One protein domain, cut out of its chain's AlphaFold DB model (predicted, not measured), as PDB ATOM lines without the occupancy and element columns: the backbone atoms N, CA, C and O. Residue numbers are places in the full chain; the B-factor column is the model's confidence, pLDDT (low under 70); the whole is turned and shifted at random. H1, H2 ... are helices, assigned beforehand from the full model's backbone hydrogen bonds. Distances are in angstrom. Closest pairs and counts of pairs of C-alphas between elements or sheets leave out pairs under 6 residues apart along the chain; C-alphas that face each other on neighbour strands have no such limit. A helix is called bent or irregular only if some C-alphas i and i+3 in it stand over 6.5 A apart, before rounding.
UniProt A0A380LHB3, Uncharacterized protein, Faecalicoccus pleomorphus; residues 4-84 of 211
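AT A GLANCE: This is residues 4 to 84 of the 211 residues of an uncharacterized protein of Faecalicoccus pleomorphus (UniProt A0A380LHB3). Three helices, H1, H2 and H3, make an up-and-down bundle, their centres at the corners of a triangle, with the short helix H4 beyond one end of it and a stretch with no named element, residues 4 to 18, running along the H1 and H2 pair on the side away from H3. H1 and H2 form a helical hairpin, and H3 lies over the pair, on H1 through the later part of H1. The printed part has 81 residues with four named helices, in the order H1, H2, H3, H4 along the chain, and no named strand; its class is all helix. The whole is compact, with a radius of gyration of the C-alphas of 12.5 A, and its outline is elongated, with spans of 38 by 25 by 16 A.

HOW THE PARTS SIT: The bundle begins, after residues 4 to 18, with H1, residues 19 to 34, and H2, residues 39 to 54. H1 and H2 touch, and the closest C-alphas are those of Val 32 and Gln 42, 5.9 A apart. They form a hairpin, running opposite ways at a shallow tilt of 26 degrees. H3, residues 63 to 73, runs against H2, and the bundle is up and down, each helix running against the one before it. H2 and H3 are close but not clearly touching, with the closest C-alphas, those of Ala 49 and Phe 67, 7.4 A apart and a shallow tilt of 28 degrees. H1 touches H3 with residues 28 to 32 alone; the closest C-alphas are those of Val 32 and Leu 71, 7.3 A apart. H1 and H3 run the same way at a shallow tilt of 23 degrees. H4, residues 78 to 84, is apart from H1, H2 and H3. In H2, H3 and H4 every O i to N i+4 pair is within hydrogen-bond range; in H1, 10 of 12 are.

IN THESE COORDINATES: H1 begins at C-alpha 19, at (-33.122, -31.030, 26.766), and measures 23.6 A from first to last C-alpha. It is irregular: C-alphas 20 and 23 are 7.3 A apart. H2 measures 22.4 A, from Tyr 39 to Gln 54. H3 measures 15.2 A and begins at C-alpha 63, at (-18.395, -33.944, 32.914). H4 has seven residues and ends at C-alpha 84, at (-6.997, -34.760, 8.371).

THE WHOLE: The two C-alphas farthest apart are those of Gln 57 and Leu 83, at 39.4 A. The printed part has no cut. The links from H1 to H2 and from H3 to H4 are tight, and the link from H2 to H3 is short; none is long. The mean pLDDT of the printed part is 71.0, and it is under 70 at residues 4 to 19, residue 36, residues 55 to 61 and residues 75 to 82.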
ATOM      1  N   PHE A   4     -15.859 -31.392   5.775       53.41
ATOM      2  CA  PHE A   4     -16.749 -32.550   5.614       53.41
ATOM      3  C   PHE A   4     -17.186 -33.175   6.946       53.41
ATOM      4  O   PHE A   4     -18.308 -33.667   7.071       53.41
ATOM      5  N   ASN A   5     -16.340 -33.111   7.980       57.03
ATOM      6  CA  ASN A   5     -16.679 -33.646   9.303       57.03
ATOM      7  C   ASN A   5     -17.694 -32.761  10.054       57.03
ATOM      8  O   ASN A   5     -18.315 -33.161  11.037       57.03
ATOM      9  N   TYR A   6     -17.860 -31.532   9.578       57.09
ATOM     10  CA  TYR A   6     -18.662 -30.503  10.201       57.09
ATOM     11  C   TYR A   6     -20.169 -30.689   9.992       57.09
ATOM     12  O   TYR A   6     -20.962 -30.599  10.933       57.09
ATOM     13  N   PHE A   7     -20.557 -30.978   8.751       53.84
ATOM     14  CA  PHE A   7     -21.952 -31.177   8.362       53.84
ATOM     15  C   PHE A   7     -22.418 -32.619   8.578       53.84
ATOM     16  O   PHE A   7     -23.588 -32.931   8.372       53.84
ATOM     17  N   ARG A   8     -21.524 -33.511   9.027       60.81
ATOM     18  CA  ARG A   8     -21.899 -34.885   9.345       60.81
ATOM     19  C   ARG A   8     -22.742 -34.917  10.616       60.81
ATOM     20  O   ARG A   8     -22.301 -34.398  11.649       60.81
ATOM     21  N   PRO A   9     -23.921 -35.552  10.592       57.41
ATOM     22  CA  PRO A   9     -24.854 -35.477  11.701       57.41
ATOM     23  C   PRO A   9     -24.454 -36.475  12.801       57.41
ATOM     24  O   PRO A   9     -25.104 -37.491  13.020       57.41
ATOM     25  N   LEU A  10     -23.357 -36.184  13.507       61.91
ATOM     26  CA  LEU A  10     -22.891 -36.931  14.685       61.91
ATOM     27  C   LEU A  10     -23.956 -36.970  15.782       61.91
ATOM     28  O   LEU A  10     -24.198 -38.012  16.373       61.91
ATOM     29  N   LEU A  11     -24.639 -35.845  15.987       60.12
ATOM     30  CA  LEU A  11     -25.699 -35.701  16.983       60.12
ATOM     31  C   LEU A  11     -26.984 -36.461  16.609       60.12
ATOM     32  O   LEU A  11     -27.758 -36.786  17.495       60.12
ATOM     33  N   SER A  12     -27.209 -36.780  15.326       58.84
ATOM     34  CA  SER A  12     -28.415 -37.517  14.896       58.84
ATOM     35  C   SER A  12     -28.387 -39.005  15.244       58.84
ATOM     36  O   SER A  12     -29.432 -39.647  15.279       58.84
ATOM     37  N   LYS A  13     -27.193 -39.555  15.496       57.88
ATOM     38  CA  LYS A  13     -26.999 -40.968  15.843       57.88
ATOM     39  C   LYS A  13     -27.115 -41.238  17.342       57.88
ATOM     40  O   LYS A  13     -26.980 -42.375  17.765       57.88
ATOM     41  N   VAL A  14     -27.364 -40.199  18.132       61.31
ATOM     42  CA  VAL A  14     -27.342 -40.243  19.588       61.31
ATOM     43  C   VAL A  14     -28.729 -39.874  20.104       61.31
ATOM     44  O   VAL A  14     -29.214 -38.776  19.841       61.31
ATOM     45  N   GLN A  15     -29.385 -40.795  20.811       59.62
ATOM     46  CA  GLN A  15     -30.770 -40.646  21.266       59.62
ATOM     47  C   GLN A  15     -30.856 -40.599  22.801       59.62
ATOM     48  O   GLN A  15     -30.029 -41.175  23.502       59.62
ATOM     49  N   GLY A  16     -31.871 -39.904  23.327       62.66
ATOM     50  CA  GLY A  16     -32.259 -39.991  24.742       62.66
ATOM     51  C   GLY A  16     -31.643 -38.973  25.710       62.66
ATOM     52  O   GLY A  16     -31.884 -39.087  26.904       62.66
ATOM     53  N   VAL A  17     -30.880 -37.973  25.252       65.38
ATOM     54  CA  VAL A  17     -30.317 -36.943  26.152       65.38
ATOM     55  C   VAL A  17     -31.384 -35.894  26.525       65.38
ATOM     56  O   VAL A  17     -31.998 -35.323  25.616       65.38
ATOM     57  N   PRO A  18     -31.590 -35.580  27.822       68.25
ATOM     58  CA  PRO A  18     -32.526 -34.545  28.264       68.25
ATOM     59  C   PRO A  18     -32.218 -33.168  27.658       68.25
ATOM     60  O   PRO A  18     -31.057 -32.771  27.524       68.25
ATOM     61  N   SER A  19     -33.256 -32.375  27.364       69.25
ATOM     62  CA  SER A  19     -33.122 -31.030  26.766       69.25
ATOM     63  C   SER A  19     -32.226 -30.084  27.583       69.25
ATOM     64  O   SER A  19     -31.529 -29.237  27.023       69.25
ATOM     65  N   LYS A  20     -32.172 -30.274  28.907       73.56
ATOM     66  CA  LYS A  20     -31.308 -29.529  29.834       73.56
ATOM     67  C   LYS A  20     -29.808 -29.760  29.570       73.56
ATOM     68  O   LYS A  20     -29.020 -28.822  29.696       73.56
ATOM     69  N   ASN A  21     -29.428 -30.961  29.122       74.50
ATOM     70  CA  ASN A  21     -28.037 -31.379  28.888       74.50
ATOM     71  C   ASN A  21     -27.615 -31.265  27.411       74.50
ATOM     72  O   ASN A  21     -26.454 -31.491  27.063       74.50
ATOM     73  N   GLN A  22     -28.516 -30.814  26.533       73.06
ATOM     74  CA  GLN A  22     -28.264 -30.673  25.097       73.06
ATOM     75  C   GLN A  22     -27.083 -29.738  24.785       73.06
ATOM     76  O   GLN A  22     -26.303 -30.002  23.872       73.06
ATOM     77  N   ARG A  23     -26.879 -28.676  25.579       75.56
ATOM     78  CA  ARG A  23     -25.714 -27.781  25.424       75.56
ATOM     79  C   ARG A  23     -24.385 -28.484  25.714       75.56
ATOM     80  O   ARG A  23     -23.393 -28.196  25.049       75.56
ATOM     81  N   LEU A  24     -24.359 -29.388  26.695       77.12
ATOM     82  CA  LEU A  24     -23.167 -30.174  27.028       77.12
ATOM     83  C   LEU A  24     -22.882 -31.217  25.947       77.12
ATOM     84  O   LEU A  24     -21.723 -31.409  25.590       77.12
ATOM     85  N   LEU A  25     -23.928 -31.802  25.359       77.25
ATOM     86  CA  LEU A  25     -23.800 -32.720  24.230       77.25
ATOM     87  C   LEU A  25     -23.258 -32.021  22.972       77.25
ATOM     88  O   LEU A  25     -22.367 -32.549  22.310       77.25
ATOM     89  N   ILE A  26     -23.739 -30.809  22.664       75.38
ATOM     90  CA  ILE A  26     -23.206 -29.984  21.565       75.38
ATOM     91  C   ILE A  26     -21.729 -29.656  21.817       75.38
ATOM     92  O   ILE A  26     -20.899 -29.785  20.915       75.38
ATOM     93  N   TRP A  27     -21.377 -29.293  23.054       81.19
ATOM     94  CA  TRP A  27     -19.987 -29.052  23.437       81.19
ATOM     95  C   TRP A  27     -19.116 -30.311  23.291       81.19
ATOM     96  O   TRP A  27     -18.032 -30.229  22.718       81.19
ATOM     97  N   ALA A  28     -19.587 -31.479  23.738       79.06
ATOM     98  CA  ALA A  28     -18.875 -32.749  23.594       79.06
ATOM     99  C   ALA A  28     -18.667 -33.112  22.115       79.06
ATOM    100  O   ALA A  28     -17.549 -33.427  21.709       79.06
ATOM    101  N   GLY A  29     -19.703 -32.954  21.284       77.62
ATOM    102  CA  GLY A  29     -19.616 -33.143  19.834       77.62
ATOM    103  C   GLY A  29     -18.594 -32.229  19.172       77.62
ATOM    104  O   GLY A  29     -17.854 -32.659  18.286       77.62
ATOM    105  N   PHE A  30     -18.485 -30.990  19.640       74.44
ATOM    106  CA  PHE A  30     -17.454 -30.069  19.187       74.44
ATOM    107  C   PHE A  30     -16.039 -30.532  19.579       74.44
ATOM    108  O   PHE A  30     -15.155 -30.566  18.724       74.44
ATOM    109  N   GLN A  31     -15.826 -30.953  20.831       77.25
ATOM    110  CA  GLN A  31     -14.523 -31.456  21.294       77.25
ATOM    111  C   GLN A  31     -14.091 -32.726  20.545       77.25
ATOM    112  O   GLN A  31     -12.949 -32.833  20.107       77.25
ATOM    113  N   VAL A  32     -15.018 -33.659  20.317       78.19
ATOM    114  CA  VAL A  32     -14.785 -34.897  19.554       78.19
ATOM    115  C   VAL A  32     -14.362 -34.603  18.112       78.19
ATOM    116  O   VAL A  32     -13.450 -35.239  17.582       78.19
ATOM    117  N   ARG A  33     -14.983 -33.602  17.474       72.94
ATOM    118  CA  ARG A  33     -14.621 -33.162  16.116       72.94
ATOM    119  C   ARG A  33     -13.252 -32.486  16.061       72.94
ATOM    120  O   ARG A  33     -12.566 -32.619  15.047       72.94
ATOM    121  N   GLN A  34     -12.854 -31.788  17.127       70.50
ATOM    122  CA  GLN A  34     -11.526 -31.178  17.258       70.50
ATOM    123  C   GLN A  34     -10.425 -32.189  17.581       70.50
ATOM    124  O   GLN A  34      -9.279 -31.978  17.202       70.50
ATOM    125  N   ALA A  35     -10.761 -33.313  18.215       70.06
ATOM    126  CA  ALA A  35      -9.793 -34.332  18.608       70.06
ATOM    127  C   ALA A  35      -9.160 -35.094  17.421       70.06
ATOM    128  O   ALA A  35      -8.251 -35.891  17.621       70.06
ATOM    129  N   GLY A  36      -9.620 -34.889  16.180       65.94
ATOM    130  CA  GLY A  36      -9.035 -35.529  14.990       65.94
ATOM    131  C   GLY A  36      -9.294 -37.034  14.861       65.94
ATOM    132  O   GLY A  36      -8.706 -37.693  14.000       65.94
ATOM    133  N   LEU A  37     -10.194 -37.570  15.687       72.25
ATOM    134  CA  LEU A  37     -10.583 -38.980  15.741       72.25
ATOM    135  C   LEU A  37     -11.194 -39.468  14.415       72.25
ATOM    136  O   LEU A  37     -11.650 -38.669  13.592       72.25
ATOM    137  N   THR A  38     -11.209 -40.781  14.168       71.69
ATOM    138  CA  THR A  38     -11.958 -41.364  13.033       71.69
ATOM    139  C   THR A  38     -13.460 -41.247  13.239       71.69
ATOM    140  O   THR A  38     -13.920 -41.126  14.364       71.69
ATOM    141  N   TYR A  39     -14.251 -41.282  12.164       71.75
ATOM    142  CA  TYR A  39     -15.704 -41.128  12.284       71.75
ATOM    143  C   TYR A  39     -16.337 -42.184  13.210       71.75
ATOM    144  O   TYR A  39     -17.203 -41.847  14.009       71.75
ATOM    145  N   LYS A  40     -15.840 -43.426  13.180       73.88
ATOM    146  CA  LYS A  40     -16.249 -44.500  14.096       73.88
ATOM    147  C   LYS A  40     -15.906 -44.187  15.557       73.88
ATOM    148  O   LYS A  40     -16.793 -44.200  16.400       73.88
ATOM    149  N   GLN A  41     -14.667 -43.776  15.833       75.75
ATOM    150  CA  GLN A  41     -14.250 -43.334  17.172       75.75
ATOM    151  C   GLN A  41     -15.039 -42.109  17.649       75.75
ATOM    152  O   GLN A  41     -15.335 -41.981  18.832       75.75
ATOM    153  N   GLN A  42     -15.392 -41.197  16.737       76.50
ATOM    154  CA  GLN A  42     -16.231 -40.049  17.058       76.50
ATOM    155  C   GLN A  42     -17.645 -40.489  17.456       76.50
ATOM    156  O   GLN A  42     -18.190 -39.923  18.396       76.50
ATOM    157  N   ILE A  43     -18.223 -41.496  16.790       77.19
ATOM    158  CA  ILE A  43     -19.510 -42.087  17.187       77.19
ATOM    159  C   ILE A  43     -19.394 -42.737  18.568       77.19
ATOM    160  O   ILE A  43     -20.168 -42.381  19.444       77.19
ATOM    161  N   GLU A  44     -18.390 -43.585  18.798       79.81
ATOM    162  CA  GLU A  44     -18.178 -44.257  20.092       79.81
ATOM    163  C   GLU A  44     -18.009 -43.249  21.246       79.81
ATOM    164  O   GLU A  44     -18.606 -43.386  22.316       79.81
ATOM    165  N   CYS A  45     -17.244 -42.172  21.024       82.12
ATOM    166  CA  CYS A  45     -17.092 -41.098  22.007       82.12
ATOM    167  C   CYS A  45     -18.411 -40.363  22.265       82.12
ATOM    168  O   CYS A  45     -18.691 -39.982  23.403       82.12
ATOM    169  N   MET A  46     -19.210 -40.145  21.218       82.81
ATOM    170  CA  MET A  46     -20.502 -39.472  21.320       82.81
ATOM    171  C   MET A  46     -21.573 -40.344  21.981       82.81
ATOM    172  O   MET A  46     -22.368 -39.817  22.756       82.81
ATOM    173  N   GLU A  47     -21.565 -41.657  21.758       81.38
ATOM    174  CA  GLU A  47     -22.407 -42.621  22.475       81.38
ATOM    175  C   GLU A  47     -22.063 -42.629  23.966       81.38
ATOM    176  O   GLU A  47     -22.947 -42.481  24.812       81.38
ATOM    177  N   LYS A  48     -20.772 -42.677  24.311       81.75
ATOM    178  CA  LYS A  48     -20.325 -42.607  25.708       81.75
ATOM    179  C   LYS A  48     -20.698 -41.281  26.380       81.75
ATOM    180  O   LYS A  48     -21.182 -41.288  27.510       81.75
ATOM    181  N   ALA A  49     -20.523 -40.156  25.681       80.00
ATOM    182  CA  ALA A  49     -20.959 -38.843  26.158       80.00
ATOM    183  C   ALA A  49     -22.470 -38.810  26.414       80.00
ATOM    184  O   ALA A  49     -22.924 -38.224  27.390       80.00
ATOM    185  N   SER A  50     -23.254 -39.456  25.551       80.38
ATOM    186  CA  SER A  50     -24.707 -39.505  25.687       80.38
ATOM    187  C   SER A  50     -25.168 -40.300  26.896       80.38
ATOM    188  O   SER A  50     -26.013 -39.809  27.635       80.38
ATOM    189  N   HIS A  51     -24.552 -41.456  27.153       79.94
ATOM    190  CA  HIS A  51     -24.834 -42.265  28.335       79.94
ATOM    191  C   HIS A  51     -24.521 -41.505  29.624       79.94
ATOM    192  O   HIS A  51     -25.312 -41.530  30.558       79.94
ATOM    193  N   GLN A  52     -23.408 -40.768  29.660       76.94
ATOM    194  CA  GLN A  52     -23.044 -39.943  30.817       76.94
ATOM    195  C   GLN A  52     -23.987 -38.748  31.027       76.94
ATOM    196  O   GLN A  52     -24.185 -38.313  32.154       76.94
ATOM    197  N   LEU A  53     -24.568 -38.206  29.953       75.44
ATOM    198  CA  LEU A  53     -25.481 -37.058  30.007       75.44
ATOM    199  C   LEU A  53     -26.958 -37.446  30.189       75.44
ATOM    200  O   LEU A  53     -27.794 -36.551  30.335       75.44
ATOM    201  N   GLN A  54     -27.281 -38.742  30.158       75.38
ATOM    202  CA  GLN A  54     -28.599 -39.282  30.511       75.38
ATOM    203  C   GLN A  54     -28.808 -39.356  32.032       75.38
ATOM    204  O   GLN A  54     -29.951 -39.320  32.477       75.38
ATOM    205  N   ASP A  55     -27.730 -39.427  32.819       69.75
ATOM    206  CA  ASP A  55     -27.795 -39.498  34.279       69.75
ATOM    207  C   ASP A  55     -27.770 -38.088  34.902       69.75
ATOM    208  O   ASP A  55     -26.737 -37.412  34.970       69.75
ATOM    209  N   ASP A  56     -28.943 -37.607  35.325       59.91
ATOM    210  CA  ASP A  56     -29.167 -36.227  35.778       59.91
ATOM    211  C   ASP A  56     -28.382 -35.851  37.053       59.91
ATOM    212  O   ASP A  56     -28.166 -34.662  37.296       59.91
ATOM    213  N   GLN A  57     -27.927 -36.825  37.857       56.12
ATOM    214  CA  GLN A  57     -27.175 -36.562  39.094       56.12
ATOM    215  C   GLN A  57     -25.673 -36.303  38.874       56.12
ATOM    216  O   GLN A  57     -25.066 -35.596  39.676       56.12
ATOM    217  N   GLN A  58     -25.069 -36.825  37.799       53.12
ATOM    218  CA  GLN A  58     -23.630 -36.682  37.501       53.12
ATOM    219  C   GLN A  58     -23.319 -35.683  36.371       53.12
ATOM    220  O   GLN A  58     -22.169 -35.286  36.191       53.12
ATOM    221  N   ALA A  59     -24.320 -35.250  35.601       55.72
ATOM    222  CA  ALA A  59     -24.099 -34.533  34.342       55.72
ATOM    223  C   ALA A  59     -23.533 -33.100  34.470       55.72
ATOM    224  O   ALA A  59     -23.005 -32.572  33.487       55.72
ATOM    225  N   GLN A  60     -23.653 -32.436  35.628       59.59
ATOM    226  CA  GLN A  60     -23.300 -31.010  35.753       59.59
ATOM    227  C   GLN A  60     -21.913 -30.736  36.348       59.59
ATOM    228  O   GLN A  60     -21.241 -29.822  35.859       59.59
ATOM    229  N   ASP A  61     -21.439 -31.550  37.293       61.12
ATOM    230  CA  ASP A  61     -20.140 -31.353  37.943       61.12
ATOM    231  C   ASP A  61     -19.123 -32.382  37.431       61.12
ATOM    232  O   ASP A  61     -19.295 -33.583  37.585       61.12
ATOM    233  N   GLY A  62     -18.055 -31.917  36.778       72.69
ATOM    234  CA  GLY A  62     -16.947 -32.775  36.325       72.69
ATOM    235  C   GLY A  62     -17.067 -33.366  34.912       72.69
ATOM    236  O   GLY A  62     -16.045 -33.703  34.319       72.69
ATOM    237  N   PHE A  63     -18.245 -33.373  34.271       79.50
ATOM    238  CA  PHE A  63     -18.395 -33.944  32.914       79.50
ATOM    239  C   PHE A  63     -17.385 -33.377  31.899       79.50
ATOM    240  O   PHE A  63     -16.751 -34.112  31.143       79.50
ATOM    241  N   LYS A  64     -17.181 -32.051  31.889       81.25
ATOM    242  CA  LYS A  64     -16.232 -31.415  30.958       81.25
ATOM    243  C   LYS A  64     -14.783 -31.834  31.212       81.25
ATOM    244  O   LYS A  64     -14.036 -31.979  30.244       81.25
ATOM    245  N   SER A  65     -14.368 -31.981  32.473       80.75
ATOM    246  CA  SER A  65     -13.004 -32.413  32.806       80.75
ATOM    247  C   SER A  65     -12.801 -33.879  32.458       80.75
ATOM    248  O   SER A  65     -11.809 -34.212  31.811       80.75
ATOM    249  N   ASP A  66     -13.771 -34.724  32.791       81.56
ATOM    250  CA  ASP A  66     -13.688 -36.173  32.622       81.56
ATOM    251  C   ASP A  66     -13.725 -36.552  31.145       81.56
ATOM    252  O   ASP A  66     -12.915 -37.350  30.668       81.56
ATOM    253  N   PHE A  67     -14.597 -35.896  30.378       82.19
ATOM    254  CA  PHE A  67     -14.669 -36.087  28.937       82.19
ATOM    255  C   PHE A  67     -13.396 -35.605  28.232       82.19
ATOM    256  O   PHE A  67     -12.901 -36.260  27.316       82.19
ATOM    257  N   LYS A  68     -12.802 -34.494  28.691       80.31
ATOM    258  CA  LYS A  68     -11.522 -34.008  28.158       80.31
ATOM    259  C   LYS A  68     -10.365 -34.951  28.506       80.31
ATOM    260  O   LYS A  68      -9.507 -35.188  27.659       80.31
ATOM    261  N   ALA A  69     -10.348 -35.520  29.712       81.62
ATOM    262  CA  ALA A  69      -9.369 -36.530  30.113       81.62
ATOM    263  C   ALA A  69      -9.499 -37.809  29.270       81.62
ATOM    264  O   ALA A  69      -8.494 -38.342  28.802       81.62
ATOM    265  N   TYR A  70     -10.732 -38.247  29.003       81.25
ATOM    266  CA  TYR A  70     -11.020 -39.376  28.121       81.25
ATOM    267  C   TYR A  70     -10.589 -39.117  26.670       81.25
ATOM    268  O   TYR A  70      -9.927 -39.954  26.069       81.25
ATOM    269  N   LEU A  71     -10.869 -37.939  26.106       78.56
ATOM    270  CA  LEU A  71     -10.391 -37.594  24.762       78.56
ATOM    271  C   LEU A  71      -8.859 -37.580  24.674       78.56
ATOM    272  O   LEU A  71      -8.286 -38.043  23.688       78.56
ATOM    273  N   ASN A  72      -8.189 -37.093  25.721       76.44
ATOM    274  CA  ASN A  72      -6.731 -37.079  25.787       76.44
ATOM    275  C   ASN A  72      -6.123 -38.487  25.924       76.44
ATOM    276  O   ASN A  72      -5.000 -38.704  25.461       76.44
ATOM    277  N   SER A  73      -6.830 -39.449  26.531       78.44
ATOM    278  CA  SER A  73      -6.329 -40.818  26.709       78.44
ATOM    279  C   SER A  73      -6.346 -41.641  25.419       78.44
ATOM    280  O   SER A  73      -5.510 -42.528  25.259       78.44
ATOM    281  N   ILE A  74      -7.208 -41.293  24.457       74.75
ATOM    282  CA  ILE A  74      -7.288 -41.948  23.140       74.75
ATOM    283  C   ILE A  74      -6.046 -41.642  22.269       74.75
ATOM    284  O   ILE A  74      -5.834 -42.312  21.262       74.75
ATOM    285  N   LYS A  75      -5.194 -40.673  22.668       60.28
ATOM    286  CA  LYS A  75      -3.931 -40.266  22.005       60.28
ATOM    287  C   LYS A  75      -3.998 -40.365  20.468       60.28
ATOM    288  O   LYS A  75      -3.288 -41.176  19.871       60.28
ATOM    289  N   PRO A  76      -4.823 -39.540  19.804       61.62
ATOM    290  CA  PRO A  76      -4.778 -39.459  18.355       61.62
ATOM    291  C   PRO A  76      -3.379 -38.999  17.930       61.62
ATOM    292  O   PRO A  76      -2.843 -38.017  18.448       61.62
ATOM    293  N   ASP A  77      -2.778 -39.731  16.996       67.06
ATOM    294  CA  ASP A  77      -1.496 -39.370  16.408       67.06
ATOM    295  C   ASP A  77      -1.584 -37.952  15.814       67.06
ATOM    296  O   ASP A  77      -2.399 -37.673  14.925       67.06
ATOM    297  N   LYS A  78      -0.781 -37.026  16.360       69.06
ATOM    298  CA  LYS A  78      -0.888 -35.581  16.091       69.06
ATOM    299  C   LYS A  78      -0.725 -35.267  14.605       69.06
ATOM    300  O   LYS A  78      -1.395 -34.377  14.091       69.06
ATOM    301  N   ILE A  79       0.129 -36.025  13.919       68.44
ATOM    302  CA  ILE A  79       0.402 -35.866  12.487       68.44
ATOM    303  C   ILE A  79      -0.827 -36.267  11.673       68.44
ATOM    304  O   ILE A  79      -1.270 -35.531  10.794       68.44
ATOM    305  N   THR A  80      -1.429 -37.407  12.004       67.56
ATOM    306  CA  THR A  80      -2.645 -37.887  11.342       67.56
ATOM    307  C   THR A  80      -3.833 -36.946  11.578       67.56
ATOM    308  O   THR A  80      -4.612 -36.699  10.653       67.56
ATOM    309  N   CYS A  81      -3.946 -36.386  12.786       67.31
ATOM    310  CA  CYS A  81      -4.930 -35.357  13.125       67.31
ATOM    311  C   CYS A  81      -4.737 -34.100  12.264       67.31
ATOM    312  O   CYS A  81      -5.673 -33.679  11.583       67.31
ATOM    313  N   PHE A  82      -3.509 -33.576  12.205       68.69
ATOM    314  CA  PHE A  82      -3.167 -32.402  11.402       68.69
ATOM    315  C   PHE A  82      -3.438 -32.618   9.905       68.69
ATOM    316  O   PHE A  82      -4.111 -31.809   9.267       68.69
ATOM    317  N   LEU A  83      -2.997 -33.748   9.343       70.69
ATOM    318  CA  LEU A  83      -3.239 -34.093   7.939       70.69
ATOM    319  C   LEU A  83      -4.732 -34.187   7.619       70.69
ATOM    320  O   LEU A  83      -5.171 -33.739   6.562       70.69
ATOM    321  N   ARG A  84      -5.539 -34.737   8.532       70.38
ATOM    322  CA  ARG A  84      -6.997 -34.760   8.371       70.38
ATOM    323  C   ARG A  84      -7.581 -33.356   8.495       70.38
ATOM    324  O   ARG A  84      -8.486 -33.008   7.745       70.38
TER     325      ARG A  84